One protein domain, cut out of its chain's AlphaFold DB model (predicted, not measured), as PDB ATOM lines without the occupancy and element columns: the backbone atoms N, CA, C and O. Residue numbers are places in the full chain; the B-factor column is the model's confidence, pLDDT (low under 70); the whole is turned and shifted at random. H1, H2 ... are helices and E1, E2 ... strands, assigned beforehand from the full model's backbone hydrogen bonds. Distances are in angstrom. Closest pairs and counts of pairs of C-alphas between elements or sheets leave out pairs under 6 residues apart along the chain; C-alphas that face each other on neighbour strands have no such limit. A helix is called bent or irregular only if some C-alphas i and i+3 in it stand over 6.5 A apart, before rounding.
ATOM      1  N   GLU A  39       0.462 -35.220  19.983       96.12
ATOM      2  CA  GLU A  39       1.773 -35.093  19.347       96.12
ATOM      3  C   GLU A  39       2.748 -36.179  19.814       96.12
ATOM      4  O   GLU A  39       3.251 -36.938  18.983       96.12
ATOM      5  N   TYR A  40       2.961 -36.301  21.126       97.25
ATOM      6  CA  TYR A  40       3.843 -37.311  21.714       97.25
ATOM      7  C   TYR A  40       3.322 -38.727  21.488       97.25
ATOM      8  O   TYR A  40       4.092 -39.628  21.157       97.25
ATOM      9  N   ARG A  41       1.999 -38.918  21.547       97.12
ATOM     10  CA  ARG A  41       1.390 -40.214  21.252       97.12
ATOM     11  C   ARG A  41       1.717 -40.693  19.836       97.12
ATOM     12  O   ARG A  41       2.116 -41.840  19.659       97.12
ATOM     13  N   ARG A  42       1.611 -39.804  18.843       96.75
ATOM     14  CA  ARG A  42       1.969 -40.115  17.451       96.75
ATOM     15  C   ARG A  42       3.444 -40.503  17.320       96.75
ATOM     16  O   ARG A  42       3.749 -41.432  16.580       96.75
ATOM     17  N   ILE A  43       4.344 -39.810  18.021       96.25
ATOM     18  CA  ILE A  43       5.784 -40.120  18.004       96.25
ATOM     19  C   ILE A  43       6.026 -41.532  18.541       96.25
ATOM     20  O   ILE A  43       6.702 -42.320  17.884       96.25
ATOM     21  N   LEU A  44       5.429 -41.888  19.680       97.12
ATOM     22  CA  LEU A  44       5.552 -43.238  20.229       97.12
ATOM     23  C   LEU A  44       4.963 -44.313  19.308       97.12
ATOM     24  O   LEU A  44       5.588 -45.354  19.128       97.12
ATOM     25  N   ASP A  45       3.805 -44.073  18.687       96.62
ATOM     26  CA  ASP A  45       3.217 -45.020  17.727       96.62
ATOM     27  C   ASP A  45       4.134 -45.214  16.495       96.62
ATOM     28  O   ASP A  45       4.284 -46.333  15.993       96.62
ATOM     29  N   GLU A  46       4.799 -44.150  16.026       95.50
ATOM     30  CA  GLU A  46       5.787 -44.204  14.937       95.50
ATOM     31  C   GLU A  46       7.052 -44.976  15.332       95.50
ATOM     32  O   GLU A  46       7.542 -45.785  14.538       95.50
ATOM     33  N   ILE A  47       7.562 -44.769  16.551       96.50
ATOM     34  CA  ILE A  47       8.674 -45.552  17.104       96.50
ATOM     35  C   ILE A  47       8.267 -47.024  17.192       96.50
ATOM     36  O   ILE A  47       8.982 -47.884  16.672       96.50
ATOM     37  N   TRP A  48       7.097 -47.321  17.768       97.00
ATOM     38  CA  TRP A  48       6.601 -48.688  17.939       97.00
ATOM     39  C   TRP A  48       6.492 -49.433  16.603       97.00
ATOM     40  O   TRP A  48       6.928 -50.577  16.470       97.00
ATOM     41  N   ALA A  49       5.983 -48.763  15.569       94.94
ATOM     42  CA  ALA A  49       5.896 -49.329  14.227       94.94
ATOM     43  C   ALA A  49       7.270 -49.676  13.623       94.94
ATOM     44  O   ALA A  49       7.350 -50.582  12.791       94.94
ATOM     45  N   GLN A  50       8.344 -48.981  14.014       93.50
ATOM     46  CA  GLN A  50       9.702 -49.286  13.554       93.50
ATOM     47  C   GLN A  50      10.380 -50.383  14.368       93.50
ATOM     48  O   GLN A  50      11.049 -51.228  13.774       93.50
ATOM     49  N   VAL A  51      10.224 -50.393  15.693       93.81
ATOM     50  CA  VAL A  51      10.862 -51.408  16.554       93.81
ATOM     51  C   VAL A  51      10.238 -52.790  16.378       93.81
ATOM     52  O   VAL A  51      10.897 -53.792  16.616       93.81
ATOM     53  N   ARG A  52       8.987 -52.863  15.901       93.31
ATOM     54  CA  ARG A  52       8.298 -54.137  15.659       93.31
ATOM     55  C   ARG A  52       8.780 -54.898  14.424       93.31
ATOM     56  O   ARG A  52       8.437 -56.063  14.266       93.31
ATOM     57  N   ILE A  53       9.510 -54.249  13.521       88.75
ATOM     58  CA  ILE A  53       9.904 -54.860  12.247       88.75
ATOM     59  C   ILE A  53      10.777 -56.090  12.522       88.75
ATOM     60  O   ILE A  53      11.876 -55.955  13.053       88.75
ATOM     61  N   GLY A  54      10.305 -57.272  12.120       89.81
ATOM     62  CA  GLY A  54      10.987 -58.547  12.355       89.81
ATOM     63  C   GLY A  54      10.652 -59.223  13.689       89.81
ATOM     64  O   GLY A  54      11.195 -60.290  13.956       89.81
ATOM     65  N   TYR A  55       9.766 -58.628  14.492       93.50
ATOM     66  CA  TYR A  55       9.308 -59.131  15.793       93.50
ATOM     67  C   TYR A  55       7.774 -59.116  15.907       93.50
ATOM     68  O   TYR A  55       7.217 -59.010  17.001       93.50
ATOM     69  N   GLU A  56       7.057 -59.169  14.781       93.06
ATOM     70  CA  GLU A  56       5.592 -59.085  14.734       93.06
ATOM     71  C   GLU A  56       4.871 -60.273  15.388       93.06
ATOM     72  O   GLU A  56       3.688 -60.168  15.702       93.06
ATOM     73  N   ASP A  57       5.561 -61.392  15.588       91.69
ATOM     74  CA  ASP A  57       5.091 -62.571  16.321       91.69
ATOM     75  C   ASP A  57       5.295 -62.461  17.839       91.69
ATOM     76  O   ASP A  57       4.775 -63.281  18.591       91.69
ATOM     77  N   ARG A  58       6.047 -61.454  18.296       92.50
ATOM     78  CA  ARG A  58       6.383 -61.230  19.711       92.50
ATOM     79  C   ARG A  58       5.779 -59.956  20.274       92.50
ATOM     80  O   ARG A  58       5.457 -59.898  21.458       92.50
ATOM     81  N   LEU A  59       5.652 -58.931  19.444       94.88
ATOM     82  CA  LEU A  59       5.257 -57.588  19.844       94.88
ATOM     83  C   LEU A  59       3.909 -57.210  19.233       94.88
ATOM     84  O   LEU A  59       3.620 -57.500  18.070       94.88
ATOM     85  N   SER A  60       3.078 -56.526  20.012       94.25
ATOM     86  CA  SER A  60       1.700 -56.211  19.637       94.25
ATOM     87  C   SER A  60       1.591 -55.281  18.411       94.25
ATOM     88  O   SER A  60       2.426 -54.392  18.192       94.25
ATOM     89  N   PRO A  61       0.505 -55.385  17.615       92.81
ATOM     90  CA  PRO A  61       0.265 -54.503  16.470       92.81
ATOM     91  C   PRO A  61       0.154 -53.004  16.804       92.81
ATOM     92  O   PRO A  61       0.327 -52.163  15.922       92.81
ATOM     93  N   VAL A 154      17.799 -51.647  45.009       92.44
ATOM     94  CA  VAL A 154      17.620 -50.735  43.863       92.44
ATOM     95  C   VAL A 154      16.176 -50.265  43.683       92.44
ATOM     96  O   VAL A 154      15.967 -49.136  43.275       92.44
ATOM     97  N   HIS A 155      15.185 -51.069  44.063       93.00
ATOM     98  CA  HIS A 155      13.774 -50.685  43.974       93.00
ATOM     99  C   HIS A 155      13.356 -49.628  45.018       93.00
ATOM    100  O   HIS A 155      12.362 -48.931  44.861       93.00
ATOM    101  N   PHE A 156      14.130 -49.450  46.091       93.62
ATOM    102  CA  PHE A 156      13.782 -48.539  47.179       93.62
ATOM    103  C   PHE A 156      14.326 -47.129  46.940       93.62
ATOM    104  O   PHE A 156      15.400 -46.936  46.365       93.62
ATOM    105  N   LEU A 157      13.637 -46.136  47.503       94.69
ATOM    106  CA  LEU A 157      14.221 -44.814  47.700       94.69
ATOM    107  C   LEU A 157      15.333 -44.864  48.757       94.69
ATOM    108  O   LEU A 157      15.294 -45.661  49.707       94.69
ATOM    109  N   LEU A 158      16.317 -43.970  48.624       93.50
ATOM    110  CA  LEU A 158      17.249 -43.707  49.714       93.50
ATOM    111  C   LEU A 158      16.489 -43.050  50.868       93.50
ATOM    112  O   LEU A 158      15.732 -42.098  50.690       93.50
ATOM    113  N   ALA A 159      16.687 -43.558  52.080       92.06
ATOM    114  CA  ALA A 159      16.109 -42.926  53.255       92.06
ATOM    115  C   ALA A 159      16.814 -41.586  53.522       92.06
ATOM    116  O   ALA A 159      18.042 -41.500  53.463       92.06
ATOM    117  N   ARG A 160      16.053 -40.544  53.869       92.31
ATOM    118  CA  ARG A 160      16.623 -39.228  54.185       92.31
ATOM    119  C   ARG A 160      17.432 -39.286  55.475       92.31
ATOM    120  O   ARG A 160      16.986 -39.843  56.478       92.31
ATOM    121  N   THR A 161      18.586 -38.633  55.488       90.62
ATOM    122  CA  THR A 161      19.440 -38.536  56.683       90.62
ATOM    123  C   THR A 161      19.039 -37.390  57.619       90.62
ATOM    124  O   THR A 161      19.376 -37.408  58.801       90.62
ATOM    125  N   THR A 162      18.288 -36.402  57.123       90.50
ATOM    126  CA  THR A 162      17.853 -35.224  57.885       90.50
ATOM    127  C   THR A 162      16.529 -34.663  57.361       90.50
ATOM    128  O   THR A 162      16.223 -34.756  56.174       90.50
ATOM    129  N   VAL A 163      15.747 -34.032  58.245       90.44
ATOM    130  CA  VAL A 163      14.501 -33.322  57.889       90.44
ATOM    131  C   VAL A 163      14.743 -32.053  57.072       90.44
ATOM    132  O   VAL A 163      13.816 -31.552  56.452       90.44
ATOM    133  N   ALA A 164      15.970 -31.529  57.093       92.38
ATOM    134  CA  ALA A 164      16.348 -30.305  56.390       92.38
ATOM    135  C   ALA A 164      16.828 -30.549  54.949       92.38
ATOM    136  O   ALA A 164      17.178 -29.584  54.277       92.38
ATOM    137  N   ALA A 165      16.880 -31.810  54.499       92.00
ATOM    138  CA  ALA A 165      17.353 -32.152  53.163       92.00
ATOM    139  C   ALA A 165      16.467 -31.488  52.106       92.00
ATOM    140  O   ALA A 165      15.248 -31.686  52.098       92.00
ATOM    141  N   THR A 166      17.083 -30.704  51.228       94.75
ATOM    142  CA  THR A 166      16.404 -30.107  50.075       94.75
ATOM    143  C   THR A 166      16.267 -31.122  48.939       94.75
ATOM    144  O   THR A 166      17.027 -32.090  48.868       94.75
ATOM    145  N   ALA A 167      15.333 -30.883  48.010       94.75
ATOM    146  CA  ALA A 167      15.150 -31.736  46.832       94.75
ATOM    147  C   ALA A 167      16.455 -31.883  46.029       94.75
ATOM    148  O   ALA A 167      16.880 -32.988  45.712       94.75
ATOM    149  N   GLY A 168      17.150 -30.766  45.778       93.81
ATOM    150  CA  GLY A 168      18.408 -30.763  45.032       93.81
ATOM    151  C   GLY A 168      19.527 -31.552  45.717       93.81
ATOM    152  O   GLY A 168      20.235 -32.304  45.051       93.81
ATOM    153  N   GLU A 169      19.682 -31.421  47.040       94.88
ATOM    154  CA  GLU A 169      20.657 -32.218  47.803       94.88
ATOM    155  C   GLU A 169      20.335 -33.711  47.726       94.88
ATOM    156  O   GLU A 169      21.217 -34.511  47.422       94.88
ATOM    157  N   TYR A 170      19.067 -34.073  47.936       95.44
ATOM    158  CA  TYR A 170      18.624 -35.464  47.919       95.44
ATOM    159  C   TYR A 170      18.775 -36.114  46.535       95.44
ATOM    160  O   TYR A 170      19.262 -37.243  46.427       95.44
ATOM    161  N   PHE A 171      18.413 -35.410  45.458       95.56
ATOM    162  CA  PHE A 171      18.570 -35.926  44.097       95.56
ATOM    163  C   PHE A 171      20.041 -36.057  43.705       95.56
ATOM    164  O   PHE A 171      20.421 -37.076  43.137       95.56
ATOM    165  N   ASN A 172      20.894 -35.088  44.056       93.62
ATOM    166  CA  ASN A 172      22.335 -35.215  43.826       93.62
ATOM    167  C   ASN A 172      22.915 -36.431  44.565       93.62
ATOM    168  O   ASN A 172      23.680 -37.190  43.978       93.62
ATOM    169  N   GLU A 173      22.518 -36.657  45.820       93.81
ATOM    170  CA  GLU A 173      22.951 -37.827  46.592       93.81
ATOM    171  C   GLU A 173      22.467 -39.148  45.974       93.81
ATOM    172  O   GLU A 173      23.208 -40.128  45.977       93.81
ATOM    173  N   SER A 174      21.255 -39.168  45.413       94.38
ATOM    174  CA  SER A 174      20.652 -40.364  44.810       94.38
ATOM    175  C   SER A 174      21.240 -40.719  43.441       94.38
ATOM    176  O   SER A 174      21.342 -41.901  43.111       94.38
ATOM    177  N   LEU A 175      21.610 -39.711  42.645       94.06
ATOM    178  CA  LEU A 175      22.055 -39.863  41.254       94.06
ATOM    179  C   LEU A 175      23.583 -39.968  41.099       94.06
ATOM    180  O   LEU A 175      24.047 -40.388  40.041       94.06
ATOM    181  N   GLN A 176      24.369 -39.549  42.098       92.50
ATOM    182  CA  GLN A 176      25.831 -39.494  41.983       92.50
ATOM    183  C   GLN A 176      26.481 -40.881  41.853       92.50
ATOM    184  O   GLN A 176      26.031 -41.871  42.434       92.50
ATOM    185  N   GLU A 177      27.612 -40.922  41.149       92.94
ATOM    186  CA  GLU A 177      28.482 -42.096  41.066       92.94
ATOM    187  C   GLU A 177      28.832 -42.629  42.465       92.94
ATOM    188  O   GLU A 177      29.196 -41.876  43.371       92.94
ATOM    189  N   GLY A 178      28.743 -43.948  42.643       93.56
ATOM    190  CA  GLY A 178      29.102 -44.601  43.900       93.56
ATOM    191  C   GLY A 178      28.052 -44.499  45.010       93.56
ATOM    192  O   GLY A 178      28.230 -45.154  46.041       93.56
ATOM    193  N   ALA A 179      26.953 -43.759  44.815       93.38
ATOM    194  CA  ALA A 179      25.801 -43.819  45.713       93.38
ATOM    195  C   ALA A 179      25.249 -45.255  45.787       93.38
ATOM    196  O   ALA A 179      25.323 -45.976  44.788       93.38
ATOM    197  N   PRO A 180      24.680 -45.701  46.921       93.88
ATOM    198  CA  PRO A 180      23.979 -46.981  46.968       93.88
ATOM    199  C   PRO A 180      22.885 -47.035  45.894       93.88
ATOM    200  O   PRO A 180      22.176 -46.047  45.688       93.88
ATOM    201  N   LEU A 181      22.742 -48.180  45.220       93.81
ATOM    202  CA  LEU A 181      21.684 -48.369  44.224       93.81
ATOM    203  C   LEU A 181      20.315 -48.084  44.842       93.81
ATOM    204  O   LEU A 181      19.996 -48.571  45.929       93.81
ATOM    205  N   ASN A 182      19.533 -47.288  44.124       94.50
ATOM    206  CA  ASN A 182      18.228 -46.797  44.534       94.50
ATOM    207  C   ASN A 182      17.384 -46.460  43.299       94.50
ATOM    208  O   ASN A 182      17.930 -46.291  42.203       94.50
ATOM    209  N   ALA A 183      16.075 -46.321  43.498       95.81
ATOM    210  CA  ALA A 183      15.127 -46.260  42.392       95.81
ATOM    211  C   ALA A 183      15.310 -45.001  41.534       95.81
ATOM    212  O   ALA A 183      15.353 -45.084  40.311       95.81
ATOM    213  N   LEU A 184      15.511 -43.835  42.161       96.12
ATOM    214  CA  LEU A 184      15.708 -42.578  41.428       96.12
ATOM    215  C   LEU A 184      17.045 -42.544  40.691       96.12
ATOM    216  O   LEU A 184      17.112 -42.045  39.571       96.12
ATOM    217  N   GLY A 185      18.092 -43.098  41.305       95.69
ATOM    218  CA  GLY A 185      19.387 -43.334  40.680       95.69
ATOM    219  C   GLY A 185      19.247 -44.139  39.394       95.69
ATOM    220  O   GLY A 185      19.657 -43.683  38.324       95.69
ATOM    221  N   ALA A 186      18.646 -45.326  39.496       96.06
ATOM    222  CA  ALA A 186      18.447 -46.222  38.364       96.06
ATOM    223  C   ALA A 186      17.568 -45.578  37.280       96.06
ATOM    224  O   ALA A 186      17.972 -45.560  36.117       96.06
ATOM    225  N   TYR A 187      16.437 -44.973  37.658       97.75
ATOM    226  CA  TYR A 187      15.589 -44.201  36.749       97.75
ATOM    227  C   TYR A 187      16.398 -43.138  35.995       97.75
ATOM    228  O   TYR A 187      16.449 -43.161  34.768       97.75
ATOM    229  N   GLY A 188      17.086 -42.245  36.711       95.75
ATOM    230  CA  GLY A 188      17.806 -41.133  36.098       95.75
ATOM    231  C   GLY A 188      18.920 -41.593  35.158       95.75
ATOM    232  O   GLY A 188      19.087 -41.020  34.079       95.75
ATOM    233  N   TYR A 189      19.641 -42.657  35.525       95.31
ATOM    234  CA  TYR A 189      20.672 -43.247  34.673       95.31
ATOM    235  C   TYR A 189      20.070 -43.811  33.377       95.31
ATOM    236  O   TYR A 189      20.449 -43.383  32.285       95.31
ATOM    237  N   PHE A 190      19.105 -44.730  33.472       96.19
ATOM    238  CA  PHE A 190      18.557 -45.406  32.293       96.19
ATOM    239  C   PHE A 190      17.698 -44.483  31.419       96.19
ATOM    240  O   PHE A 190      17.776 -44.587  30.195       96.19
ATOM    241  N   HIS A 191      16.971 -43.528  32.004       96.75
ATOM    242  CA  HIS A 191      16.201 -42.534  31.252       96.75
ATOM    243  C   HIS A 191      17.123 -41.605  30.448       96.75
ATOM    244  O   HIS A 191      16.901 -41.365  29.261       96.75
ATOM    245  N   THR A 192      18.240 -41.164  31.041       93.25
ATOM    246  CA  THR A 192      19.252 -40.378  30.313       93.25
ATOM    247  C   THR A 192      19.811 -41.172  29.129       93.25
ATOM    248  O   THR A 192      19.894 -40.650  28.016       93.25
ATOM    249  N   ARG A 193      20.112 -42.463  29.319       91.56
ATOM    250  CA  ARG A 193      20.546 -43.355  28.228       91.56
ATOM    251  C   ARG A 193      19.480 -43.544  27.157       91.56
ATOM    252  O   ARG A 193      19.813 -43.633  25.975       91.56
ATOM    253  N   ALA A 194      18.212 -43.618  27.542       94.69
ATOM    254  CA  ALA A 194      17.097 -43.713  26.611       94.69
ATOM    255  C   ALA A 194      16.998 -42.455  25.735       94.69
ATOM    256  O   ALA A 194      16.936 -42.569  24.507       94.69
ATOM    257  N   MET A 195      17.090 -41.265  26.340       93.12
ATOM    258  CA  MET A 195      17.101 -39.979  25.633       93.12
ATOM    259  C   MET A 195      18.303 -39.832  24.688       93.12
ATOM    260  O   MET A 195      18.144 -39.415  23.539       93.12
ATOM    261  N   GLU A 196      19.506 -40.225  25.122       89.00
ATOM    262  CA  GLU A 196      20.703 -40.234  24.266       89.00
ATOM    263  C   GLU A 196      20.492 -41.119  23.025       89.00
ATOM    264  O   GLU A 196      20.767 -40.703  21.894       89.00
ATOM    265  N   ARG A 197      19.961 -42.332  23.219       90.12
ATOM    266  CA  ARG A 197      19.721 -43.306  22.142       90.12
ATOM    267  C   ARG A 197      18.619 -42.859  21.188       90.12
ATOM    268  O   ARG A 197      18.795 -42.931  19.971       90.12
ATOM    269  N   VAL A 198      17.495 -42.358  21.695       92.69
ATOM    270  CA  VAL A 198      16.402 -41.910  20.823       92.69
ATOM    271  C   VAL A 198      16.813 -40.687  19.999       92.69
ATOM    272  O   VAL A 198      16.476 -40.618  18.815       92.69
ATOM    273  N   ALA A 199      17.640 -39.787  20.546       89.44
ATOM    274  CA  ALA A 199      18.231 -38.686  19.787       89.44
ATOM    275  C   ALA A 199      19.179 -39.196  18.682       89.44
ATOM    276  O   ALA A 199      19.094 -38.733  17.540       89.44
ATOM    277  N   GLN A 200      20.014 -40.206  18.974       87.44
ATOM    278  CA  GLN A 200      20.897 -40.862  17.990       87.44
ATOM    279  C   GLN A 200      20.147 -41.480  16.809       87.44
ATOM    280  O   GLN A 200      20.699 -41.526  15.706       87.44
ATOM    281  N   SER A 201      18.888 -41.892  16.984       89.06
ATOM    282  CA  SER A 201      18.068 -42.423  15.888       89.06
ATOM    283  C   SER A 201      17.906 -41.428  14.729       89.06
ATOM    284  O   SER A 201      17.669 -41.840  13.595       89.06
ATOM    285  N   ASN A 202      18.089 -40.122  14.953       85.94
ATOM    286  CA  ASN A 202      18.027 -39.100  13.904       85.94
ATOM    287  C   ASN A 202      19.334 -38.904  13.129       85.94
ATOM    288  O   ASN A 202      19.369 -38.078  12.215       85.94
ATOM    289  N   SER A 203      20.386 -39.660  13.449       83.62
ATOM    290  CA  SER A 203      21.675 -39.523  12.773       83.62
ATOM    291  C   SER A 203      21.525 -39.699  11.253       83.62
ATOM    292  O   SER A 203      20.774 -40.573  10.788       83.62
ATOM    293  N   PRO A 204      22.209 -38.869  10.444       79.31
ATOM    294  CA  PRO A 204      22.155 -38.991   8.996       79.31
ATOM    295  C   PRO A 204      22.777 -40.321   8.551       79.31
ATOM    296  O   PRO A 204      23.725 -40.809   9.159       79.31
ATOM    297  N   ASN A 205      22.277 -40.880   7.446       83.62
ATOM    298  CA  ASN A 205      22.781 -42.107   6.803       83.62
ATOM    299  C   ASN A 205      22.559 -43.437   7.552       83.62
ATOM    300  O   ASN A 205      23.124 -44.445   7.136       83.62
ATOM    301  N   LEU A 206      21.723 -43.482   8.593       84.81
ATOM    302  CA  LEU A 206      21.309 -44.757   9.192       84.81
ATOM    303  C   LEU A 206      20.449 -45.571   8.216       84.81
ATOM    304  O   LEU A 206      19.492 -45.034   7.641       84.81
ATOM    305  N   THR A 207      20.734 -46.870   8.075       87.94
ATOM    306  CA  THR A 207      19.799 -47.785   7.402       87.94
ATOM    307  C   THR A 207      18.514 -47.936   8.219       87.94
ATOM    308  O   THR A 207      18.432 -47.536   9.385       87.94
ATOM    309  N   ARG A 208      17.478 -48.523   7.611       86.81
ATOM    310  CA  ARG A 208      16.211 -48.786   8.306       86.81
ATOM    311  C   ARG A 208      16.414 -49.727   9.495       86.81
ATOM    312  O   ARG A 208      15.825 -49.510  10.547       86.81
ATOM    313  N   GLU A 209      17.268 -50.727   9.328       87.06
ATOM    314  CA  GLU A 209      17.597 -51.742  10.327       87.06
ATOM    315  C   GLU A 209      18.386 -51.125  11.484       87.06
ATOM    316  O   GLU A 209      18.024 -51.322  12.639       87.06
ATOM    317  N   GLN A 210      19.399 -50.302  11.188       87.75
ATOM    318  CA  GLN A 210      20.162 -49.589  12.218       87.75
ATOM    319  C   GLN A 210      19.271 -48.641  13.023       87.75
ATOM    320  O   GLN A 210      19.340 -48.612  14.247       87.75
ATOM    321  N   ARG A 211      18.394 -47.889  12.346       89.56
ATOM    322  CA  ARG A 211      17.434 -46.997  13.008       89.56
ATOM    323  C   ARG A 211      16.473 -47.771  13.906       89.56
ATOM    324  O   ARG A 211      16.258 -47.360  15.040       89.56
ATOM    325  N   SER A 212      15.922 -48.878  13.410       91.12
ATOM    326  CA  SER A 212      15.036 -49.752  14.184       91.12
ATOM    327  C   SER A 212      15.745 -50.307  15.423       91.12
ATOM    328  O   SER A 212      15.200 -50.213  16.517       91.12
ATOM    329  N   ALA A 213      16.990 -50.773  15.288       90.81
ATOM    330  CA  ALA A 213      17.773 -51.298  16.403       90.81
ATOM    331  C   ALA A 213      18.105 -50.229  17.464       90.81
ATOM    332  O   ALA A 213      17.948 -50.484  18.655       90.81
ATOM    333  N   ILE A 214      18.472 -49.008  17.053       92.56
ATOM    334  CA  ILE A 214      18.703 -47.886  17.982       92.56
ATOM    335  C   ILE A 214      17.418 -47.529  18.737       92.56
ATOM    336  O   ILE A 214      17.450 -47.319  19.948       92.56
ATOM    337  N   LEU A 215      16.282 -47.459  18.035       95.38
ATOM    338  CA  LEU A 215      14.986 -47.180  18.656       95.38
ATOM    339  C   LEU A 215      14.566 -48.293  19.619       95.38
ATOM    340  O   LEU A 215      14.026 -48.004  20.681       95.38
ATOM    341  N   LEU A 216      14.840 -49.548  19.274       95.25
ATOM    342  CA  LEU A 216      14.563 -50.697  20.127       95.25
ATOM    343  C   LEU A 216      15.391 -50.631  21.419       95.25
ATOM    344  O   LEU A 216      14.840 -50.793  22.505       95.25
ATOM    345  N   ALA A 217      16.678 -50.293  21.314       95.19
ATOM    346  CA  ALA A 217      17.538 -50.059  22.469       95.19
ATOM    347  C   ALA A 217      17.093 -48.864  23.321       95.19
ATOM    348  O   ALA A 217      17.104 -48.944  24.548       95.19
ATOM    349  N   ALA A 218      16.658 -47.773  22.686       96.44
ATOM    350  CA  ALA A 218      16.113 -46.612  23.382       96.44
ATOM    351  C   ALA A 218      14.846 -46.973  24.177       96.44
ATOM    352  O   ALA A 218      14.744 -46.626  25.348       96.44
ATOM    353  N   MET A 219      13.925 -47.725  23.566       97.88
ATOM    354  CA  MET A 219      12.697 -48.206  24.208       97.88
ATOM    355  C   MET A 219      12.986 -49.183  25.353       97.88
ATOM    356  O   MET A 219      12.323 -49.122  26.385       97.88
ATOM    357  N   ALA A 220      13.982 -50.063  25.204       97.94
ATOM    358  CA  ALA A 220      14.399 -50.967  26.274       97.94
ATOM    359  C   ALA A 220      14.976 -50.195  27.471       97.94
ATOM    360  O   ALA A 220      14.596 -50.466  28.607       97.94
ATOM    361  N   ASN A 221      15.839 -49.203  27.226       97.56
ATOM    362  CA  ASN A 221      16.360 -48.331  28.281       97.56
ATOM    363  C   ASN A 221      15.236 -47.552  28.975       97.56
ATOM    364  O   ASN A 221      15.216 -47.494  30.201       97.56
ATOM    365  N   GLU A 222      14.288 -47.002  28.206       98.31
ATOM    366  CA  GLU A 222      13.166 -46.243  28.764       98.31
ATOM    367  C   GLU A 222      12.276 -47.126  29.628       98.31
ATOM    368  O   GLU A 222      12.047 -46.806  30.785       98.31
ATOM    369  N   ALA A 223      11.827 -48.277  29.123       98.50
ATOM    370  CA  ALA A 223      10.990 -49.182  29.907       98.50
ATOM    371  C   ALA A 223      11.685 -49.652  31.194       98.50
ATOM    372  O   ALA A 223      11.041 -49.773  32.237       98.50
ATOM    373  N   PHE A 224      13.002 -49.871  31.140       98.25
ATOM    374  CA  PHE A 224      13.784 -50.224  32.319       98.25
ATOM    375  C   PHE A 224      13.893 -49.065  33.320       98.25
ATOM    376  O   PHE A 224      13.838 -49.290  34.525       98.25
ATOM    377  N   ALA A 225      13.991 -47.822  32.842       98.19
ATOM    378  CA  ALA A 225      13.940 -46.631  33.684       98.19
ATOM    379  C   ALA A 225      12.558 -46.446  34.330       98.19
ATOM    380  O   ALA A 225      12.468 -46.200  35.533       98.19
ATOM    381  N   LEU A 226      11.490 -46.592  33.537       98.62
ATOM    382  CA  LEU A 226      10.108 -46.418  33.974       98.62
ATOM    383  C   LEU A 226       9.746 -47.359  35.117       98.62
ATOM    384  O   LEU A 226       9.076 -46.926  36.041       98.62
ATOM    385  N   HIS A 227      10.245 -48.594  35.114       97.94
ATOM    386  CA  HIS A 227      10.055 -49.520  36.230       97.94
ATOM    387  C   HIS A 227      10.492 -48.926  37.577       97.94
ATOM    388  O   HIS A 227       9.723 -48.913  38.535       97.94
ATOM    389  N   PHE A 228      11.703 -48.364  37.649       97.62
ATOM    390  CA  PHE A 228      12.190 -47.759  38.890       97.62
ATOM    391  C   PHE A 228      11.491 -46.438  39.217       97.62
ATOM    392  O   PHE A 228      11.330 -46.101  40.390       97.62
ATOM    393  N   LEU A 229      11.049 -45.690  38.200       98.44
ATOM    394  CA  LEU A 229      10.197 -44.527  38.428       98.44
ATOM    395  C   LEU A 229       8.858 -44.942  39.037       98.44
ATOM    396  O   LEU A 229       8.397 -44.288  39.962       98.44
ATOM    397  N   GLU A 230       8.246 -46.018  38.549       98.19
ATOM    398  CA  GLU A 230       7.008 -46.564  39.097       98.19
ATOM    399  C   GLU A 230       7.231 -47.000  40.552       98.19
ATOM    400  O   GLU A 230       6.498 -46.561  41.444       98.19
ATOM    401  N   ASP A 231       8.288 -47.767  40.827       95.75
ATOM    402  CA  ASP A 231       8.633 -48.248  42.172       95.75
ATOM    403  C   ASP A 231       8.846 -47.130  43.192       95.75
ATOM    404  O   ASP A 231       8.462 -47.268  44.360       95.75
ATOM    405  N   ALA A 232       9.353 -45.977  42.749       96.44
ATOM    406  CA  ALA A 232       9.520 -44.792  43.584       96.44
ATOM    407  C   ALA A 232       8.204 -44.268  44.192       96.44
ATOM    408  O   ALA A 232       8.262 -43.443  45.101       96.44
ATOM    409  N   PHE A 233       7.033 -44.737  43.741       97.25
ATOM    410  CA  PHE A 233       5.717 -44.375  44.279       97.25
ATOM    411  C   PHE A 233       5.023 -45.491  45.071       97.25
ATOM    412  O   PHE A 233       3.948 -45.256  45.624       97.25
ATOM    413  N   ALA A 234       5.583 -46.695  45.175       95.69
ATOM    414  CA  ALA A 234       4.982 -47.708  46.037       95.69
ATOM    415  C   ALA A 234       5.277 -47.379  47.503       95.69
ATOM    416  O   ALA A 234       6.434 -47.193  47.891       95.69
ATOM    417  N   ALA A 235       4.252 -47.347  48.354       95.81
ATOM    418  CA  ALA A 235       4.405 -46.929  49.749       95.81
ATOM    419  C   ALA A 235       5.537 -47.672  50.483       95.81
ATOM    420  O   ALA A 235       6.365 -47.050  51.141       95.81
ATOM    421  N   GLY A 236       5.635 -48.993  50.324       92.44
ATOM    422  CA  GLY A 236       6.677 -49.822  50.929       92.44
ATOM    423  C   GLY A 236       8.106 -49.498  50.470       92.44
ATOM    424  O   GLY A 236       9.050 -49.815  51.193       92.44
ATOM    425  N   HIS A 237       8.266 -48.859  49.309       93.56
ATOM    426  CA  HIS A 237       9.549 -48.480  48.706       93.56
ATOM    427  C   HIS A 237       9.932 -47.040  49.045       93.56
ATOM    428  O   HIS A 237      11.110 -46.753  49.266       93.56
ATOM    429  N   VAL A 238       8.930 -46.168  49.209       94.88
ATOM    430  CA  VAL A 238       9.087 -44.780  49.677       94.88
ATOM    431  C   VAL A 238       9.552 -44.704  51.122       94.88
ATOM    432  O   VAL A 238      10.329 -43.823  51.494       94.88
ATOM    433  N   VAL A 239       9.067 -45.632  51.951       90.25
ATOM    434  CA  VAL A 239       9.419 -45.697  53.370       90.25
ATOM    435  C   VAL A 239      10.938 -45.695  53.513       90.25
ATOM    436  O   VAL A 239      11.430 -44.891  54.297       90.25
ATOM    437  N   GLY A 240      11.644 -46.468  52.679       77.69
ATOM    438  CA  GLY A 240      13.101 -46.504  52.543       77.69
ATOM    439  C   GLY A 240      13.701 -47.881  52.862       77.69
ATOM    440  O   GLY A 240      13.042 -48.769  53.411       77.69
ATOM    441  N   SER A 241      14.977 -48.077  52.523       76.19
ATOM    442  CA  SER A 241      15.681 -49.356  52.706       76.19
ATOM    443  C   SER A 241      16.526 -49.399  53.992       76.19
ATOM    444  O   SER A 241      17.625 -48.859  54.072       76.19
ATOM    445  N   TRP A 242      16.050 -50.094  55.033       76.88
ATOM    446  CA  TRP A 242      16.818 -50.297  56.279       76.88
ATOM    447  C   TRP A 242      16.538 -51.626  56.969       76.88
ATOM    448  O   TRP A 242      15.539 -52.300  56.730       76.88
ATOM    449  N   GLY A 243      17.389 -51.963  57.937       79.50
ATOM    450  CA  GLY A 243      17.229 -53.169  58.741       79.50
ATOM    451  C   GLY A 243      17.528 -54.438  57.946       79.50
ATOM    452  O   GLY A 243      18.045 -54.399  56.829       79.50
ATOM    453  N   ASN A 244      17.237 -55.593  58.544       81.19
ATOM    454  CA  ASN A 244      17.434 -56.886  57.886       81.19
ATOM    455  C   ASN A 244      16.277 -57.215  56.920       81.19
ATOM    456  O   ASN A 244      15.254 -56.533  56.906       81.19
ATOM    457  N   ALA A 245      16.415 -58.290  56.137       78.31
ATOM    458  CA  ALA A 245      15.410 -58.694  55.149       78.31
ATOM    459  C   ALA A 245      13.995 -58.862  55.738       78.31
ATOM    460  O   ALA A 245      13.013 -58.471  55.115       78.31
ATOM    461  N   ALA A 246      13.877 -59.390  56.961       81.06
ATOM    462  CA  ALA A 246      12.582 -59.582  57.608       81.06
ATOM    463  C   ALA A 246      11.917 -58.252  58.000       81.06
ATOM    464  O   ALA A 246      10.693 -58.133  57.925       81.06
ATOM    465  N   GLN A 247      12.703 -57.260  58.425       85.19
ATOM    466  CA  GLN A 247      12.212 -55.916  58.718       85.19
ATOM    467  C   GLN A 247      11.870 -55.149  57.440       85.19
ATOM    468  O   GLN A 247      10.806 -54.542  57.379       85.19
ATOM    469  N   ARG A 248      12.712 -55.231  56.402       84.94
ATOM    470  CA  ARG A 248      12.402 -54.635  55.094       84.94
ATOM    471  C   ARG A 248      11.097 -55.183  54.546       84.94
ATOM    472  O   ARG A 248      10.176 -54.408  54.346       84.94
ATOM    473  N   LYS A 249      10.964 -56.509  54.429       83.19
ATOM    474  CA  LYS A 249       9.743 -57.140  53.908       83.19
ATOM    475  C   LYS A 249       8.509 -56.830  54.759       83.19
ATOM    476  O   LYS A 249       7.452 -56.548  54.221       83.19
ATOM    477  N   GLY A 250       8.632 -56.853  56.089       86.31
ATOM    478  CA  GLY A 250       7.507 -56.528  56.973       86.31
ATOM    479  C   GLY A 250       7.055 -55.073  56.873       86.31
ATOM    480  O   GLY A 250       5.858 -54.808  56.854       86.31
ATOM    481  N   THR A 251       8.005 -54.140  56.814       89.00
ATOM    482  CA  THR A 251       7.734 -52.703  56.667       89.00
ATOM    483  C   THR A 251       7.147 -52.409  55.289       89.00
ATOM    484  O   THR A 251       6.125 -51.738  55.197       89.00
ATOM    485  N   HIS A 252       7.742 -52.991  54.251       90.19
ATOM    486  CA  HIS A 252       7.269 -52.958  52.876       90.19
ATOM    487  C   HIS A 252       5.801 -53.391  52.760       90.19
ATOM    488  O   HIS A 252       4.956 -52.600  52.349       90.19
ATOM    489  N   ASP A 253       5.487 -54.618  53.191       87.44
ATOM    490  CA  ASP A 253       4.141 -55.189  53.067       87.44
ATOM    491  C   ASP A 253       3.124 -54.377  53.878       87.44
ATOM    492  O   ASP A 253       2.016 -54.128  53.410       87.44
ATOM    493  N   HIS A 254       3.509 -53.920  55.077       89.94
ATOM    494  CA  HIS A 254       2.625 -53.121  55.919       89.94
ATOM    495  C   HIS A 254       2.208 -51.815  55.246       89.94
ATOM    496  O   HIS A 254       1.020 -51.516  55.213       89.94
ATOM    497  N   TYR A 255       3.161 -51.033  54.737       93.38
ATOM    498  CA  TYR A 255       2.847 -49.726  54.161       93.38
ATOM    499  C   TYR A 255       2.184 -49.831  52.789       93.38
ATOM    500  O   TYR A 255       1.334 -49.003  52.480       93.38
ATOM    501  N   ASN A 256       2.489 -50.865  52.006       93.25
ATOM    502  CA  ASN A 256       1.761 -51.135  50.768       93.25
ATOM    503  C   ASN A 256       0.288 -51.490  51.024       93.25
ATOM    504  O   ASN A 256      -0.578 -50.990  50.313       93.25
ATOM    505  N   GLU A 257      -0.013 -52.271  52.067       91.19
ATOM    506  CA  GLU A 257      -1.391 -52.644  52.429       91.19
ATOM    507  C   GLU A 257      -2.146 -51.521  53.165       91.19
ATOM    508  O   GLU A 257      -3.283 -51.197  52.822       91.19
ATOM    509  N   ALA A 258      -1.542 -50.938  54.204       92.38
ATOM    510  CA  ALA A 258      -2.186 -49.940  55.064       92.38
ATOM    511  C   ALA A 258      -2.197 -48.531  54.450       92.38
ATOM    512  O   ALA A 258      -3.020 -47.694  54.829       92.38
ATOM    513  N   GLY A 259      -1.285 -48.287  53.513       94.62
ATOM    514  CA  GLY A 259      -1.012 -46.998  52.909       94.62
ATOM    515  C   GLY A 259      -0.043 -46.127  53.714       94.62
ATOM    516  O   GLY A 259       0.159 -46.308  54.918       94.62
ATOM    517  N   LEU A 260       0.551 -45.148  53.034       95.62
ATOM    518  CA  LEU A 260       1.422 -44.129  53.613       95.62
ATOM    519  C   LEU A 260       1.013 -42.742  53.107       95.62
ATOM    520  O   LEU A 260       0.978 -42.515  51.902       95.62
ATOM    521  N   GLU A 261       0.735 -41.813  54.023       96.19
ATOM    522  CA  GLU A 261       0.636 -40.390  53.684       96.19
ATOM    523  C   GLU A 261       2.043 -39.821  53.479       96.19
ATOM    524  O   GLU A 261       2.910 -39.955  54.347       96.19
ATOM    525  N   VAL A 262       2.261 -39.195  52.327       95.25
ATOM    526  CA  VAL A 262       3.527 -38.585  51.924       95.25
ATOM    527  C   VAL A 262       3.282 -37.201  51.338       95.25
ATOM    528  O   VAL A 262       2.165 -36.834  50.967       95.25
ATOM    529  N   GLU A 263       4.366 -36.449  51.234       95.81
ATOM    530  CA  GLU A 263       4.436 -35.193  50.504       95.81
ATOM    531  C   GLU A 263       5.481 -35.355  49.402       95.81
ATOM    532  O   GLU A 263       6.546 -35.925  49.647       95.81
ATOM    533  N   THR A 264       5.188 -34.917  48.186       96.62
ATOM    534  CA  THR A 264       6.164 -34.860  47.089       96.62
ATOM    535  C   THR A 264       7.129 -33.698  47.273       96.62
ATOM    536  O   THR A 264       6.918 -32.816  48.106       96.62
ATOM    537  N   TRP A 265       8.208 -33.677  46.494       95.94
ATOM    538  CA  TRP A 265       9.158 -32.565  46.536       95.94
ATOM    539  C   TRP A 265       8.574 -31.244  46.005       95.94
ATOM    540  O   TRP A 265       9.110 -30.185  46.325       95.94
ATOM    541  N   ASP A 266       7.464 -31.291  45.261       95.06
ATOM    542  CA  ASP A 266       6.638 -30.144  44.852       95.06
ATOM    543  C   ASP A 266       5.419 -29.887  45.773       95.06
ATOM    544  O   ASP A 266       4.430 -29.271  45.361       95.06
ATOM    545  N   GLU A 267       5.499 -30.330  47.033       95.00
ATOM    546  CA  GLU A 267       4.559 -30.013  48.125       95.00
ATOM    547  C   GLU A 267       3.132 -30.577  47.938       95.00
ATOM    548  O   GLU A 267       2.170 -30.136  48.579       95.00
ATOM    549  N   GLN A 268       2.952 -31.585  47.077       95.50
ATOM    550  CA  GLN A 268       1.674 -32.282  46.932       95.50
ATOM    551  C   GLN A 268       1.532 -33.371  47.990       95.50
ATOM    552  O   GLN A 268       2.352 -34.281  48.106       95.50
ATOM    553  N   ARG A 269       0.432 -33.318  48.743       96.50
ATOM    554  CA  ARG A 269       0.081 -34.368  49.702       96.50
ATOM    555  C   ARG A 269      -0.721 -35.460  49.041       96.50
ATOM    556  O   ARG A 269      -1.737 -35.199  48.397       96.50
ATOM    557  N   LEU A 270      -0.307 -36.690  49.282       95.25
ATOM    558  CA  LEU A 270      -0.948 -37.859  48.717       95.25
ATOM    559  C   LEU A 270      -0.802 -39.053  49.658       95.25
ATOM    560  O   LEU A 270       0.052 -39.089  50.538       95.25
ATOM    561  N   VAL A 271      -1.691 -40.023  49.497       96.25
ATOM    562  CA  VAL A 271      -1.578 -41.324  50.160       96.25
ATOM    563  C   VAL A 271      -1.140 -42.299  49.085       96.25
ATOM    564  O   VAL A 271      -1.729 -42.249  48.014       96.25
ATOM    565  N   LEU A 272      -0.166 -43.157  49.365       96.00
ATOM    566  CA  LEU A 272       0.292 -44.221  48.468       96.00
ATOM    567  C   LEU A 272      -0.050 -45.581  49.061       96.00
ATOM    568  O   LEU A 272      -0.045 -45.734  50.282       96.00
ATOM    569  N   THR A 273      -0.299 -46.563  48.203       95.75
ATOM    570  CA  THR A 273      -0.318 -48.005  48.512       95.75
ATOM    571  C   THR A 273       0.597 -48.729  47.512       95.75
ATOM    572  O   THR A 273       1.367 -48.071  46.815       95.75
ATOM    573  N   GLY A 274       0.578 -50.062  47.457       91.81
ATOM    574  CA  GLY A 274       1.377 -50.838  46.498       91.81
ATOM    575  C   GLY A 274       1.169 -52.342  46.633       91.81
ATOM    576  O   GLY A 274       0.286 -52.766  47.376       91.81
ATOM    577  N   ASP A 275       1.983 -53.145  45.948       86.44
ATOM    578  CA  ASP A 275       2.061 -54.615  46.066       86.44
ATOM    579  C   ASP A 275       0.684 -55.311  46.101       86.44
ATOM    580  O   ASP A 275       0.322 -55.963  47.085       86.44
ATOM    581  N   ALA A 276      -0.099 -55.152  45.023       90.25
ATOM    582  CA  ALA A 276      -1.476 -55.642  44.846       90.25
ATOM    583  C   ALA A 276      -2.580 -54.889  45.617       90.25
ATOM    584  O   ALA A 276      -3.738 -55.327  45.619       90.25
ATOM    585  N   TYR A 277      -2.251 -53.757  46.242       92.31
ATOM    586  CA  TYR A 277      -3.203 -52.839  46.872       92.31
ATOM    587  C   TYR A 277      -3.291 -51.483  46.153       92.31
ATOM    588  O   TYR A 277      -3.858 -50.542  46.720       92.31
ATOM    589  N   MET A 278      -2.766 -51.356  44.925       93.81
ATOM    590  CA  MET A 278      -2.857 -50.123  44.135       93.81
ATOM    591  C   MET A 278      -4.309 -49.671  43.981       93.81
ATOM    592  O   MET A 278      -5.167 -50.410  43.485       93.81
ATOM    593  N   ARG A 279      -4.601 -48.425  44.355       93.94
ATOM    594  CA  ARG A 279      -5.907 -47.812  44.101       93.94
ATOM    595  C   ARG A 279      -5.871 -47.098  42.750       93.94
ATOM    596  O   ARG A 279      -4.810 -46.669  42.299       93.94
ATOM    597  N   PRO A 280      -7.035 -46.849  42.126       94.56
ATOM    598  CA  PRO A 280      -7.093 -46.065  40.892       94.56
ATOM    599  C   PRO A 280      -6.445 -44.677  41.013       94.56
ATOM    600  O   PRO A 280      -5.876 -44.183  40.049       94.56
ATOM    601  N   ALA A 281      -6.515 -44.056  42.197       94.88
ATOM    602  CA  ALA A 281      -5.872 -42.770  42.454       94.88
ATOM    603  C   ALA A 281      -4.339 -42.865  42.448       94.88
ATOM    604  O   ALA A 281      -3.698 -41.979  41.892       94.88
ATOM    605  N   ASP A 282      -3.769 -43.940  43.010       95.75
ATOM    606  CA  ASP A 282      -2.320 -44.177  42.981       95.75
ATOM    607  C   ASP A 282      -1.861 -44.323  41.531       95.75
ATOM    608  O   ASP A 282      -0.998 -43.579  41.081       95.75
ATOM    609  N   ALA A 283      -2.544 -45.180  40.761       96.19
ATOM    610  CA  ALA A 283      -2.229 -45.420  39.356       96.19
ATOM    611  C   ALA A 283      -2.193 -44.129  38.522       96.19
ATOM    612  O   ALA A 283      -1.315 -43.971  37.682       96.19
ATOM    613  N   LEU A 284      -3.120 -43.192  38.757       96.75
ATOM    614  CA  LEU A 284      -3.156 -41.904  38.057       96.75
ATOM    615  C   LEU A 284      -2.004 -40.972  38.452       96.75
ATOM    616  O   LEU A 284      -1.472 -40.277  37.590       96.75
ATOM    617  N   VAL A 285      -1.624 -40.950  39.732       95.69
ATOM    618  CA  VAL A 285      -0.485 -40.150  40.209       95.69
ATOM    619  C   VAL A 285       0.809 -40.655  39.577       95.69
ATOM    620  O   VAL A 285       1.546 -39.859  38.999       95.69
ATOM    621  N   VAL A 286       1.051 -41.968  39.615       97.31
ATOM    622  CA  VAL A 286       2.268 -42.551  39.031       97.31
ATOM    623  C   VAL A 286       2.263 -42.423  37.508       97.31
ATOM    624  O   VAL A 286       3.269 -42.034  36.917       97.31
ATOM    625  N   ALA A 287       1.114 -42.652  36.861       98.19
ATOM    626  CA  ALA A 287       0.980 -42.512  35.413       98.19
ATOM    627  C   ALA A 287       1.314 -41.097  34.929       98.19
ATOM    628  O   ALA A 287       1.858 -40.954  33.840       98.19
ATOM    629  N   LYS A 288       1.046 -40.059  35.730       97.69
ATOM    630  CA  LYS A 288       1.445 -38.687  35.400       97.69
ATOM    631  C   LYS A 288       2.969 -38.519  35.378       97.69
ATOM    632  O   LYS A 288       3.483 -37.893  34.461       97.69
ATOM    633  N   ALA A 289       3.696 -39.094  36.339       97.94
ATOM    634  CA  ALA A 289       5.161 -39.041  36.349       97.94
ATOM    635  C   ALA A 289       5.765 -39.818  35.163       97.94
ATOM    636  O   ALA A 289       6.644 -39.311  34.468       97.94
ATOM    637  N   VAL A 290       5.235 -41.015  34.882       98.56
ATOM    638  CA  VAL A 290       5.612 -41.820  33.706       98.56
ATOM    639  C   VAL A 290       5.293 -41.081  32.405       98.56
ATOM    640  O   VAL A 290       6.095 -41.096  31.477       98.56
ATOM    641  N   GLN A 291       4.150 -40.393  32.337       98.44
ATOM    642  CA  GLN A 291       3.786 -39.564  31.193       98.44
ATOM    643  C   GLN A 291       4.842 -38.482  30.957       98.44
ATOM    644  O   GLN A 291       5.346 -38.389  29.845       98.44
ATOM    645  N   THR A 292       5.222 -37.718  31.984       98.00
ATOM    646  CA  THR A 292       6.264 -36.685  31.865       98.00
ATOM    647  C   THR A 292       7.601 -37.277  31.394       98.00
ATOM    648  O   THR A 292       8.217 -36.715  30.493       98.00
ATOM    649  N   SER A 293       8.013 -38.444  31.906       98.19
ATOM    650  CA  SER A 293       9.209 -39.160  31.417       98.19
ATOM    651  C   SER A 293       9.112 -39.480  29.918       98.19
ATOM    652  O   SER A 293      10.016 -39.176  29.141       98.19
ATOM    653  N   LEU A 294       7.977 -40.016  29.466       98.50
ATOM    654  CA  LEU A 294       7.757 -40.327  28.051       98.50
ATOM    655  C   LEU A 294       7.723 -39.074  27.162       98.50
ATOM    656  O   LEU A 294       8.182 -39.118  26.019       98.50
ATOM    657  N   GLU A 295       7.207 -37.953  27.665       97.81
ATOM    658  CA  GLU A 295       7.237 -36.666  26.965       97.81
ATOM    659  C   GLU A 295       8.679 -36.168  26.797       97.81
ATOM    660  O   GLU A 295       9.054 -35.791  25.686       97.81
ATOM    661  N   GLN A 296       9.518 -36.267  27.836       95.88
ATOM    662  CA  GLN A 296      10.955 -35.966  27.759       95.88
ATOM    663  C   GLN A 296      11.676 -36.874  26.752       95.88
ATOM    664  O   GLN A 296      12.427 -36.390  25.899       95.88
ATOM    665  N   PHE A 297      11.380 -38.176  26.769       96.25
ATOM    666  CA  PHE A 297      11.899 -39.140  25.799       96.25
ATOM    667  C   PHE A 297      11.527 -38.763  24.354       96.25
ATOM    668  O   PHE A 297      12.388 -38.704  23.471       96.25
ATOM    669  N   CYS A 298      10.257 -38.446  24.086       96.25
ATOM    670  CA  CYS A 298       9.830 -37.993  22.762       96.25
ATOM    671  C   CYS A 298      10.450 -36.644  22.373       96.25
ATOM    672  O   CYS A 298      10.821 -36.456  21.212       96.25
ATOM    673  N   GLN A 299      10.591 -35.717  23.318       93.56
ATOM    674  CA  GLN A 299      11.194 -34.411  23.079       93.56
ATOM    675  C   GLN A 299      12.670 -34.539  22.684       93.56
ATOM    676  O   GLN A 299      13.097 -33.907  21.715       93.56
ATOM    677  N   ALA A 300      13.428 -35.437  23.323       91.44
ATOM    678  CA  ALA A 300      14.807 -35.743  22.940       91.44
ATOM    679  C   ALA A 300      14.912 -36.221  21.477       91.44
ATOM    680  O   ALA A 300      15.841 -35.851  20.748       91.44
ATOM    681  N   MET A 301      13.920 -36.978  20.994       90.75
ATOM    682  CA  MET A 301      13.828 -37.364  19.583       90.75
ATOM    683  C   MET A 301      13.542 -36.167  18.662       90.75
ATOM    684  O   MET A 301      14.010 -36.140  17.524       90.75
ATOM    685  N   LEU A 302      12.770 -35.172  19.096       88.94
ATOM    686  CA  LEU A 302      12.470 -33.991  18.280       88.94
ATOM    687  C   LEU A 302      13.658 -33.021  18.206       88.94
ATOM    688  O   LEU A 302      13.978 -32.522  17.122       88.94
ATOM    689  N   GLU A 303      14.326 -32.782  19.333       83.56
ATOM    690  CA  GLU A 303      15.441 -31.836  19.470       83.56
ATOM    691  C   GLU A 303      16.747 -32.353  18.852       83.56
ATOM    692  O   GLU A 303      17.551 -31.565  18.344       83.56
ATOM    693  N   GLY A 304      16.922 -33.678  18.772       62.00
ATOM    694  CA  GLY A 304      18.059 -34.365  18.143       62.00
ATOM    695  C   GLY A 304      18.246 -34.122  16.634       62.00
ATOM    696  O   GLY A 304      19.028 -34.814  15.987       62.00
ATOM    697  N   ARG A 305      17.558 -33.139  16.043       51.72
ATOM    698  CA  ARG A 305      17.690 -32.730  14.634       51.72
ATOM    699  C   ARG A 305      18.839 -31.743  14.369       51.72
ATOM    700  O   ARG A 305      19.021 -31.358  13.215       51.72
ATOM    701  N   GLY A 306      19.599 -31.321  15.389       37.84
ATOM    702  CA  GLY A 306      20.491 -30.150  15.284       37.84
ATOM    703  C   GLY A 306      21.956 -30.275  15.728       37.84
ATOM    704  O   GLY A 306      22.661 -29.272  15.657       37.84
ATOM    705  N   GLY A 307      22.451 -31.436  16.170       40.31
ATOM    706  CA  GLY A 307      23.819 -31.570  16.698       40.31
ATOM    707  C   GLY A 307      24.587 -32.731  16.077       40.31
ATOM    708  O   GLY A 307      24.014 -33.789  15.840       40.31
ATOM    709  N   THR A 308      25.874 -32.527  15.796       40.88
ATOM    710  CA  THR A 308      26.812 -33.486  15.191       40.88
ATOM    711  C   THR A 308      26.975 -34.734  16.069       40.88
ATOM    712  O   THR A 308      27.915 -34.847  16.850       40.88
ATOM    713  N   LEU A 309      26.035 -35.668  15.963       53.56
ATOM    714  CA  LEU A 309      26.119 -36.981  16.589       53.56
ATOM    715  C   LEU A 309      27.063 -37.845  15.746       53.56
ATOM    716  O   LEU A 309      26.915 -37.949  14.526       53.56
ATOM    717  N   VAL A 310      28.085 -38.402  16.395       51.66
ATOM    718  CA  VAL A 310      28.969 -39.403  15.788       51.66
ATOM    719  C   VAL A 310      28.090 -40.583  15.347       51.66
ATOM    720  O   VAL A 310      27.219 -40.982  16.120       51.66
ATOM    721  N   PRO A 311      28.250 -41.122  14.119       55.97
ATOM    722  CA  PRO A 311      27.494 -42.293  13.693       55.97
ATOM    723  C   PRO A 311      27.713 -43.432  14.694       55.97
ATOM    724  O   PRO A 311      28.878 -43.717  14.988       55.97
ATOM    725  N   PRO A 312      26.647 -44.074  15.200       57.34
ATOM    726  CA  PRO A 312      26.799 -45.109  16.205       57.34
ATOM    727  C   PRO A 312      27.604 -46.283  15.642       57.34
ATOM    728  O   PRO A 312      27.301 -46.788  14.557       57.34
ATOM    729  N   GLY A 313      28.641 -46.713  16.361       57.84
ATOM    730  CA  GLY A 313      29.293 -48.003  16.109       57.84
ATOM    731  C   GLY A 313      28.371 -49.175  16.472       57.84
ATOM    732  O   GLY A 313      27.406 -48.992  17.205       57.84
ATOM    733  N   ASP A 314      28.667 -50.400  16.027       57.56
ATOM    734  CA  ASP A 314      27.790 -51.564  16.283       57.56
ATOM    735  C   ASP A 314      27.548 -51.827  17.790       57.56
ATOM    736  O   ASP A 314      26.445 -52.190  18.191       57.56
ATOM    737  N   LEU A 315      28.550 -51.569  18.644       55.19
ATOM    738  CA  LEU A 315      28.430 -51.643  20.112       55.19
ATOM    739  C   LEU A 315      27.599 -50.494  20.716       55.19
ATOM    740  O   LEU A 315      27.111 -50.607  21.835       55.19
ATOM    741  N   GLU A 316      27.424 -49.391  19.988       62.00
ATOM    742  CA  GLU A 316      26.592 -48.254  20.390       62.00
ATOM    743  C   GLU A 316      25.127 -48.421  19.956       62.00
ATOM    744  O   GLU A 316      24.316 -47.539  20.203       62.00
ATOM    745  N   ILE A 317      24.747 -49.529  19.321       75.25
ATOM    746  CA  ILE A 317      23.347 -49.783  18.941       75.25
ATOM    747  C   ILE A 317      22.607 -50.589  20.020       75.25
ATOM    748  O   ILE A 317      21.381 -50.571  20.061       75.25
ATOM    749  N   LEU A 318      23.329 -51.259  20.921       82.56
ATOM    750  CA  LEU A 318      22.734 -52.101  21.960       82.56
ATOM    751  C   LEU A 318      22.113 -51.274  23.109       82.56
ATOM    752  O   LEU A 318      22.551 -50.137  23.368       82.56
ATOM    753  N   PRO A 319      21.105 -51.838  23.814       88.75
ATOM    754  CA  PRO A 319      20.632 -51.299  25.088       88.75
ATOM    755  C   PRO A 319      21.769 -51.198  26.110       88.75
ATOM    756  O   PRO A 319      22.836 -51.792  25.942       88.75
ATOM    757  N   ASP A 320      21.547 -50.443  27.184       92.31
ATOM    758  CA  ASP A 320      22.531 -50.363  28.260       92.31
ATOM    759  C   ASP A 320      22.716 -51.743  28.927       92.31
ATOM    760  O   ASP A 320      21.780 -52.538  29.059       92.31
ATOM    761  N   THR A 321      23.957 -52.030  29.314       94.00
ATOM    762  CA  THR A 321      24.396 -53.336  29.828       94.00
ATOM    763  C   THR A 321      24.606 -53.330  31.340       94.00
ATOM    764  O   THR A 321      24.963 -54.360  31.913       94.00
ATOM    765  N   PHE A 322      24.396 -52.192  32.012       94.25
ATOM    766  CA  PHE A 322      24.556 -52.090  33.456       94.25
ATOM    767  C   PHE A 322      23.578 -53.024  34.182       94.25
ATOM    768  O   PHE A 322      22.363 -52.832  34.161       94.25
ATOM    769  N   ASP A 323      24.142 -54.049  34.822       94.50
ATOM    770  CA  ASP A 323      23.407 -55.078  35.550       94.50
ATOM    771  C   ASP A 323      23.121 -54.611  36.985       94.50
ATOM    772  O   ASP A 323      24.017 -54.575  37.835       94.50
ATOM    773  N   VAL A 324      21.867 -54.263  37.277       93.69
ATOM    774  CA  VAL A 324      21.469 -53.818  38.616       93.69
ATOM    775  C   VAL A 324      21.504 -54.943  39.643       93.69
ATOM    776  O   VAL A 324      21.649 -54.644  40.817       93.69
ATOM    777  N   CYS A 325      21.420 -56.217  39.254       89.88
ATOM    778  CA  CYS A 325      21.465 -57.352  40.179       89.88
ATOM    779  C   CYS A 325      22.902 -57.676  40.616       89.88
ATOM    780  O   CYS A 325      23.135 -58.113  41.739       89.88
ATOM    781  N   ALA A 326      23.887 -57.472  39.742       90.81
ATOM    782  CA  ALA A 326      25.291 -57.771  40.022       90.81
ATOM    783  C   ALA A 326      26.021 -56.647  40.780       90.81
ATOM    784  O   ALA A 326      27.143 -56.847  41.252       90.81
ATOM    785  N   ASN A 327      25.403 -55.471  40.899       92.38
ATOM    786  CA  ASN A 327      26.004 -54.276  41.481       92.38
ATOM    787  C   ASN A 327      25.271 -53.833  42.755       92.38
ATOM    788  O   ASN A 327      24.162 -54.265  43.045       92.38
ATOM    789  N   ASN A 328      25.916 -52.977  43.550       91.94
ATOM    790  CA  ASN A 328      25.315 -52.378  44.753       91.94
ATOM    791  C   ASN A 328      25.375 -50.850  44.763       91.94
ATOM    792  O   ASN A 328      24.720 -50.235  45.601       91.94
ATOM    793  N   ASN A 329      26.129 -50.249  43.839       95.00
ATOM    794  CA  ASN A 329      26.316 -48.806  43.757       95.00
ATOM    795  C   ASN A 329      26.016 -48.301  42.340       95.00
ATOM    796  O   ASN A 329      26.180 -49.046  41.372       95.00
ATOM    797  N   MET A 330      25.624 -47.034  42.241       94.56
ATOM    798  CA  MET A 330      25.403 -46.311  40.994       94.56
ATOM    799  C   MET A 330      26.674 -46.303  40.126       94.56
ATOM    800  O   MET A 330      27.767 -46.067  40.660       94.56
ATOM    801  N   PRO A 331      26.555 -46.562  38.808       92.56
ATOM    802  CA  PRO A 331      27.695 -46.603  37.902       92.56
ATOM    803  C   PRO A 331      28.266 -45.208  37.637       92.56
ATOM    804  O   PRO A 331      27.668 -44.182  37.959       92.56
ATOM    805  N   ILE A 332      29.424 -45.188  36.978       82.25
ATOM    806  CA  ILE A 332      29.984 -43.968  36.396       82.25
ATOM    807  C   ILE A 332      29.101 -43.554  35.216       82.25
ATOM    808  O   ILE A 332      28.990 -44.284  34.229       82.25
ATOM    809  N   GLY A 333      28.487 -42.379  35.294       69.06
ATOM    810  CA  GLY A 333      27.628 -41.850  34.241       69.06
ATOM    811  C   GLY A 333      27.267 -40.394  34.498       69.06
ATOM    812  O   GLY A 333      27.128 -39.974  35.643       69.06
ATOM    813  N   LEU A 334      27.136 -39.610  33.428       64.38
ATOM    814  CA  LEU A 334      26.653 -38.236  33.522       64.38
ATOM    815  C   LEU A 334      25.125 -38.254  33.493       64.38
ATOM    816  O   LEU A 334      24.529 -38.271  32.422       64.38
ATOM    817  N   THR A 335      24.496 -38.230  34.664       75.00
ATOM    818  CA  THR A 335      23.065 -37.927  34.770       75.00
ATOM    819  C   THR A 335      22.901 -36.412  34.843       75.00
ATOM    820  O   THR A 335      23.359 -35.780  35.798       75.00
ATOM    821  N   ASN A 336      22.259 -35.800  33.845       77.25
ATOM    822  CA  ASN A 336      21.955 -34.372  33.904       77.25
ATOM    823  C   ASN A 336      20.675 -34.144  34.720       77.25
ATOM    824  O   ASN A 336      19.577 -34.168  34.171       77.25
ATOM    825  N   ARG A 337      20.831 -33.907  36.029       84.31
ATOM    826  CA  ARG A 337      19.718 -33.672  36.968       84.31
ATOM    827  C   ARG A 337      18.719 -32.630  36.459       84.31
ATOM    828  O   ARG A 337      17.526 -32.835  36.612       84.31
ATOM    829  N   GLU A 338      19.188 -31.545  35.843       85.06
ATOM    830  CA  GLU A 338      18.311 -30.449  35.402       85.06
ATOM    831  C   GLU A 338      17.290 -30.899  34.350       85.06
ATOM    832  O   GLU A 338      16.179 -30.380  34.326       85.06
ATOM    833  N   LEU A 339      17.628 -31.897  33.521       85.94
ATOM    834  CA  LEU A 339      16.681 -32.486  32.568       85.94
ATOM    835  C   LEU A 339      15.612 -33.333  33.264       85.94
ATOM    836  O   LEU A 339      14.521 -33.493  32.735       85.94
ATOM    837  N   LEU A 340      15.912 -33.858  34.451       93.00
ATOM    838  CA  LEU A 340      15.039 -34.766  35.192       93.00
ATOM    839  C   LEU A 340      14.168 -34.048  36.228       93.00
ATOM    840  O   LEU A 340      13.252 -34.665  36.766       93.00
ATOM    841  N   ASP A 341      14.442 -32.773  36.529       92.38
ATOM    842  CA  ASP A 341      13.816 -32.046  37.643       92.38
ATOM    843  C   ASP A 341      12.278 -32.065  37.568       92.38
ATOM    844  O   ASP A 341      11.628 -32.224  38.598       92.38
ATOM    845  N   GLU A 342      11.688 -31.982  36.371       92.62
ATOM    846  CA  GLU A 342      10.228 -32.022  36.200       92.62
ATOM    847  C   GLU A 342       9.609 -33.344  36.683       92.62
ATOM    848  O   GLU A 342       8.576 -33.337  37.351       92.62
ATOM    849  N   VAL A 343      10.267 -34.474  36.406       96.81
ATOM    850  CA  VAL A 343       9.817 -35.793  36.870       96.81
ATOM    851  C   VAL A 343      10.163 -35.982  38.346       96.81
ATOM    852  O   VAL A 343       9.310 -36.380  39.141       96.81
ATOM    853  N   LEU A 344      11.403 -35.668  38.736       96.94
ATOM    854  CA  LEU A 344      11.913 -35.917  40.086       96.94
ATOM    855  C   LEU A 344      11.168 -35.109  41.151       96.94
ATOM    856  O   LEU A 344      10.894 -35.641  42.226       96.94
ATOM    857  N   LEU A 345      10.784 -33.861  40.869       96.88
ATOM    858  CA  LEU A 345      10.034 -33.038  41.824       96.88
ATOM    859  C   LEU A 345       8.645 -33.615  42.145       96.88
ATOM    860  O   LEU A 345       8.162 -33.449  43.263       96.88
ATOM    861  N   GLY A 346       8.042 -34.354  41.211       95.69
ATOM    862  CA  GLY A 346       6.773 -35.054  41.427       95.69
ATOM    863  C   GLY A 346       6.894 -36.347  42.241       95.69
ATOM    864  O   GLY A 346       5.875 -36.946  42.583       95.69
ATOM    865  N   THR A 347       8.112 -36.802  42.555       97.38
ATOM    866  CA  THR A 347       8.330 -38.025  43.345       97.38
ATOM    867  C   THR A 347       8.096 -37.779  44.840       97.38
ATOM    868  O   THR A 347       8.276 -36.657  45.329       97.38
TER     869      THR A 347
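AT A GLANCE: This is residues 39 to 61 and 154 to 347 of the 622 residues of an uncharacterized protein of Robiginitalea sp. SC105 (UniProt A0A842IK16). What does the model look like at first sight? Three long helices, H3, H4 and H7, make an up-and-down bundle; H1 crosses H4 and H7 toward one end of it, and the small strand hairpin E1 E2 sits with H5 and H6 at the other end. H8 packs on H7, and H2 packs on H8 and on H3. What is it made of? The printed part has 217 residues, mostly helix by class, with eight named helices and two named strands in the order H1 H2 H3 H4 H5 H6 E1 E2 H7 H8, the strands antiparallel. How spread out is it? It is compact, with a radius of gyration of the C-alphas of 18.3 A and spans of 53 by 35 by 32 A.

HOW THE PARTS SIT: How is the sheet paired, and what comes near it? E1, residues 260 to 263, and E2, residues 269 to 272, are a hairpin of antiparallel neighbours at 148 degrees, with N 262 and O 270 at 2.8 A and N 272 and O 260 at 2.9 A, within hydrogen-bond range. The closest C-alphas of E2 and H7, residues 280 to 303, are those of Leu 272 and Asp 282, 6.1 A apart. H5, residues 235 to 238, touches H6, residues 245 to 258, at residues 251 to 256 alone, the closest C-alphas being those of Gly 236 and His 252, 3.7 A apart. How does the bundle stand? H3, residues 183 to 200, H4, residues 208 to 231, and H7 are a bundle, up and down, each running against the one before it in the chain. H3 and H4 are a helical hairpin and touch at a shallow tilt of 18 degrees, opposite ways, with the closest C-alphas, of Tyr 187 and Ala 225, 4.2 A apart. With residues 286 to 297 alone H7 touches H4, at residues 222 to 230 alone, at a shallow tilt of 33 degrees, only just short of steep, with the closest C-alphas, of Glu 230 and Val 286, 6.2 A apart. What else touches these helices? H1, residues 39 to 51, touches H4 with residues 47 to 51 alone at a steep tilt of 60 degrees, the closest C-alphas being those of Val 51 and Ser 212, 5.1 A apart. H8, residues 337 to 345, is a helical hairpin with H7, at a shallow tilt of 21 degrees, with the closest C-alphas, of Ala 289 and Val 343, 5.7 A apart. H2, residues 167 to 175, touches H3 about perpendicular, at 76 degrees, with the closest C-alphas, of Leu 175 and Gly 185, 4.4 A apart. Do the helix backbones close? Every O i to N i+4 pair is within hydrogen-bond range in H1, H2, H3 and H6, against 19 of 20 in H4 and in H7 and 3 of 5 in H8, while H5 is too short for such a pair.

IN THESE COORDINATES: Where do the strands start? E1 begins at C-alpha 260, (1.422, -44.129, 53.613), and both strands measure 9.9 A. How long are the helices? From first to last C-alpha H4 measures 34.7 A, H7 34.2 A, H3 25.6 A, H6 19.7 A and H1 18.9 A. H1 begins at C-alpha 39, (1.773, -35.093, 19.347). Is any helix irregular? H8 is, with C-alphas 339 and 342 at 7.4 A, and it ends at C-alpha 345, (10.034, -33.038, 41.824).

THE WHOLE: How far does it reach? The two C-alphas farthest apart are those of Asn 205 and Ala 258, at 54.9 A. Where is it cut or loosely linked? Residues 62 to 153 are not printed, with 32.6 A between C-alphas 61 and 154, and H7 to H8 is a long link of 33 residues. Where is confidence low? The pLDDT is under 70 at residues 304 to 316 and 333 to 334, and its mean over the printed part is 90.0.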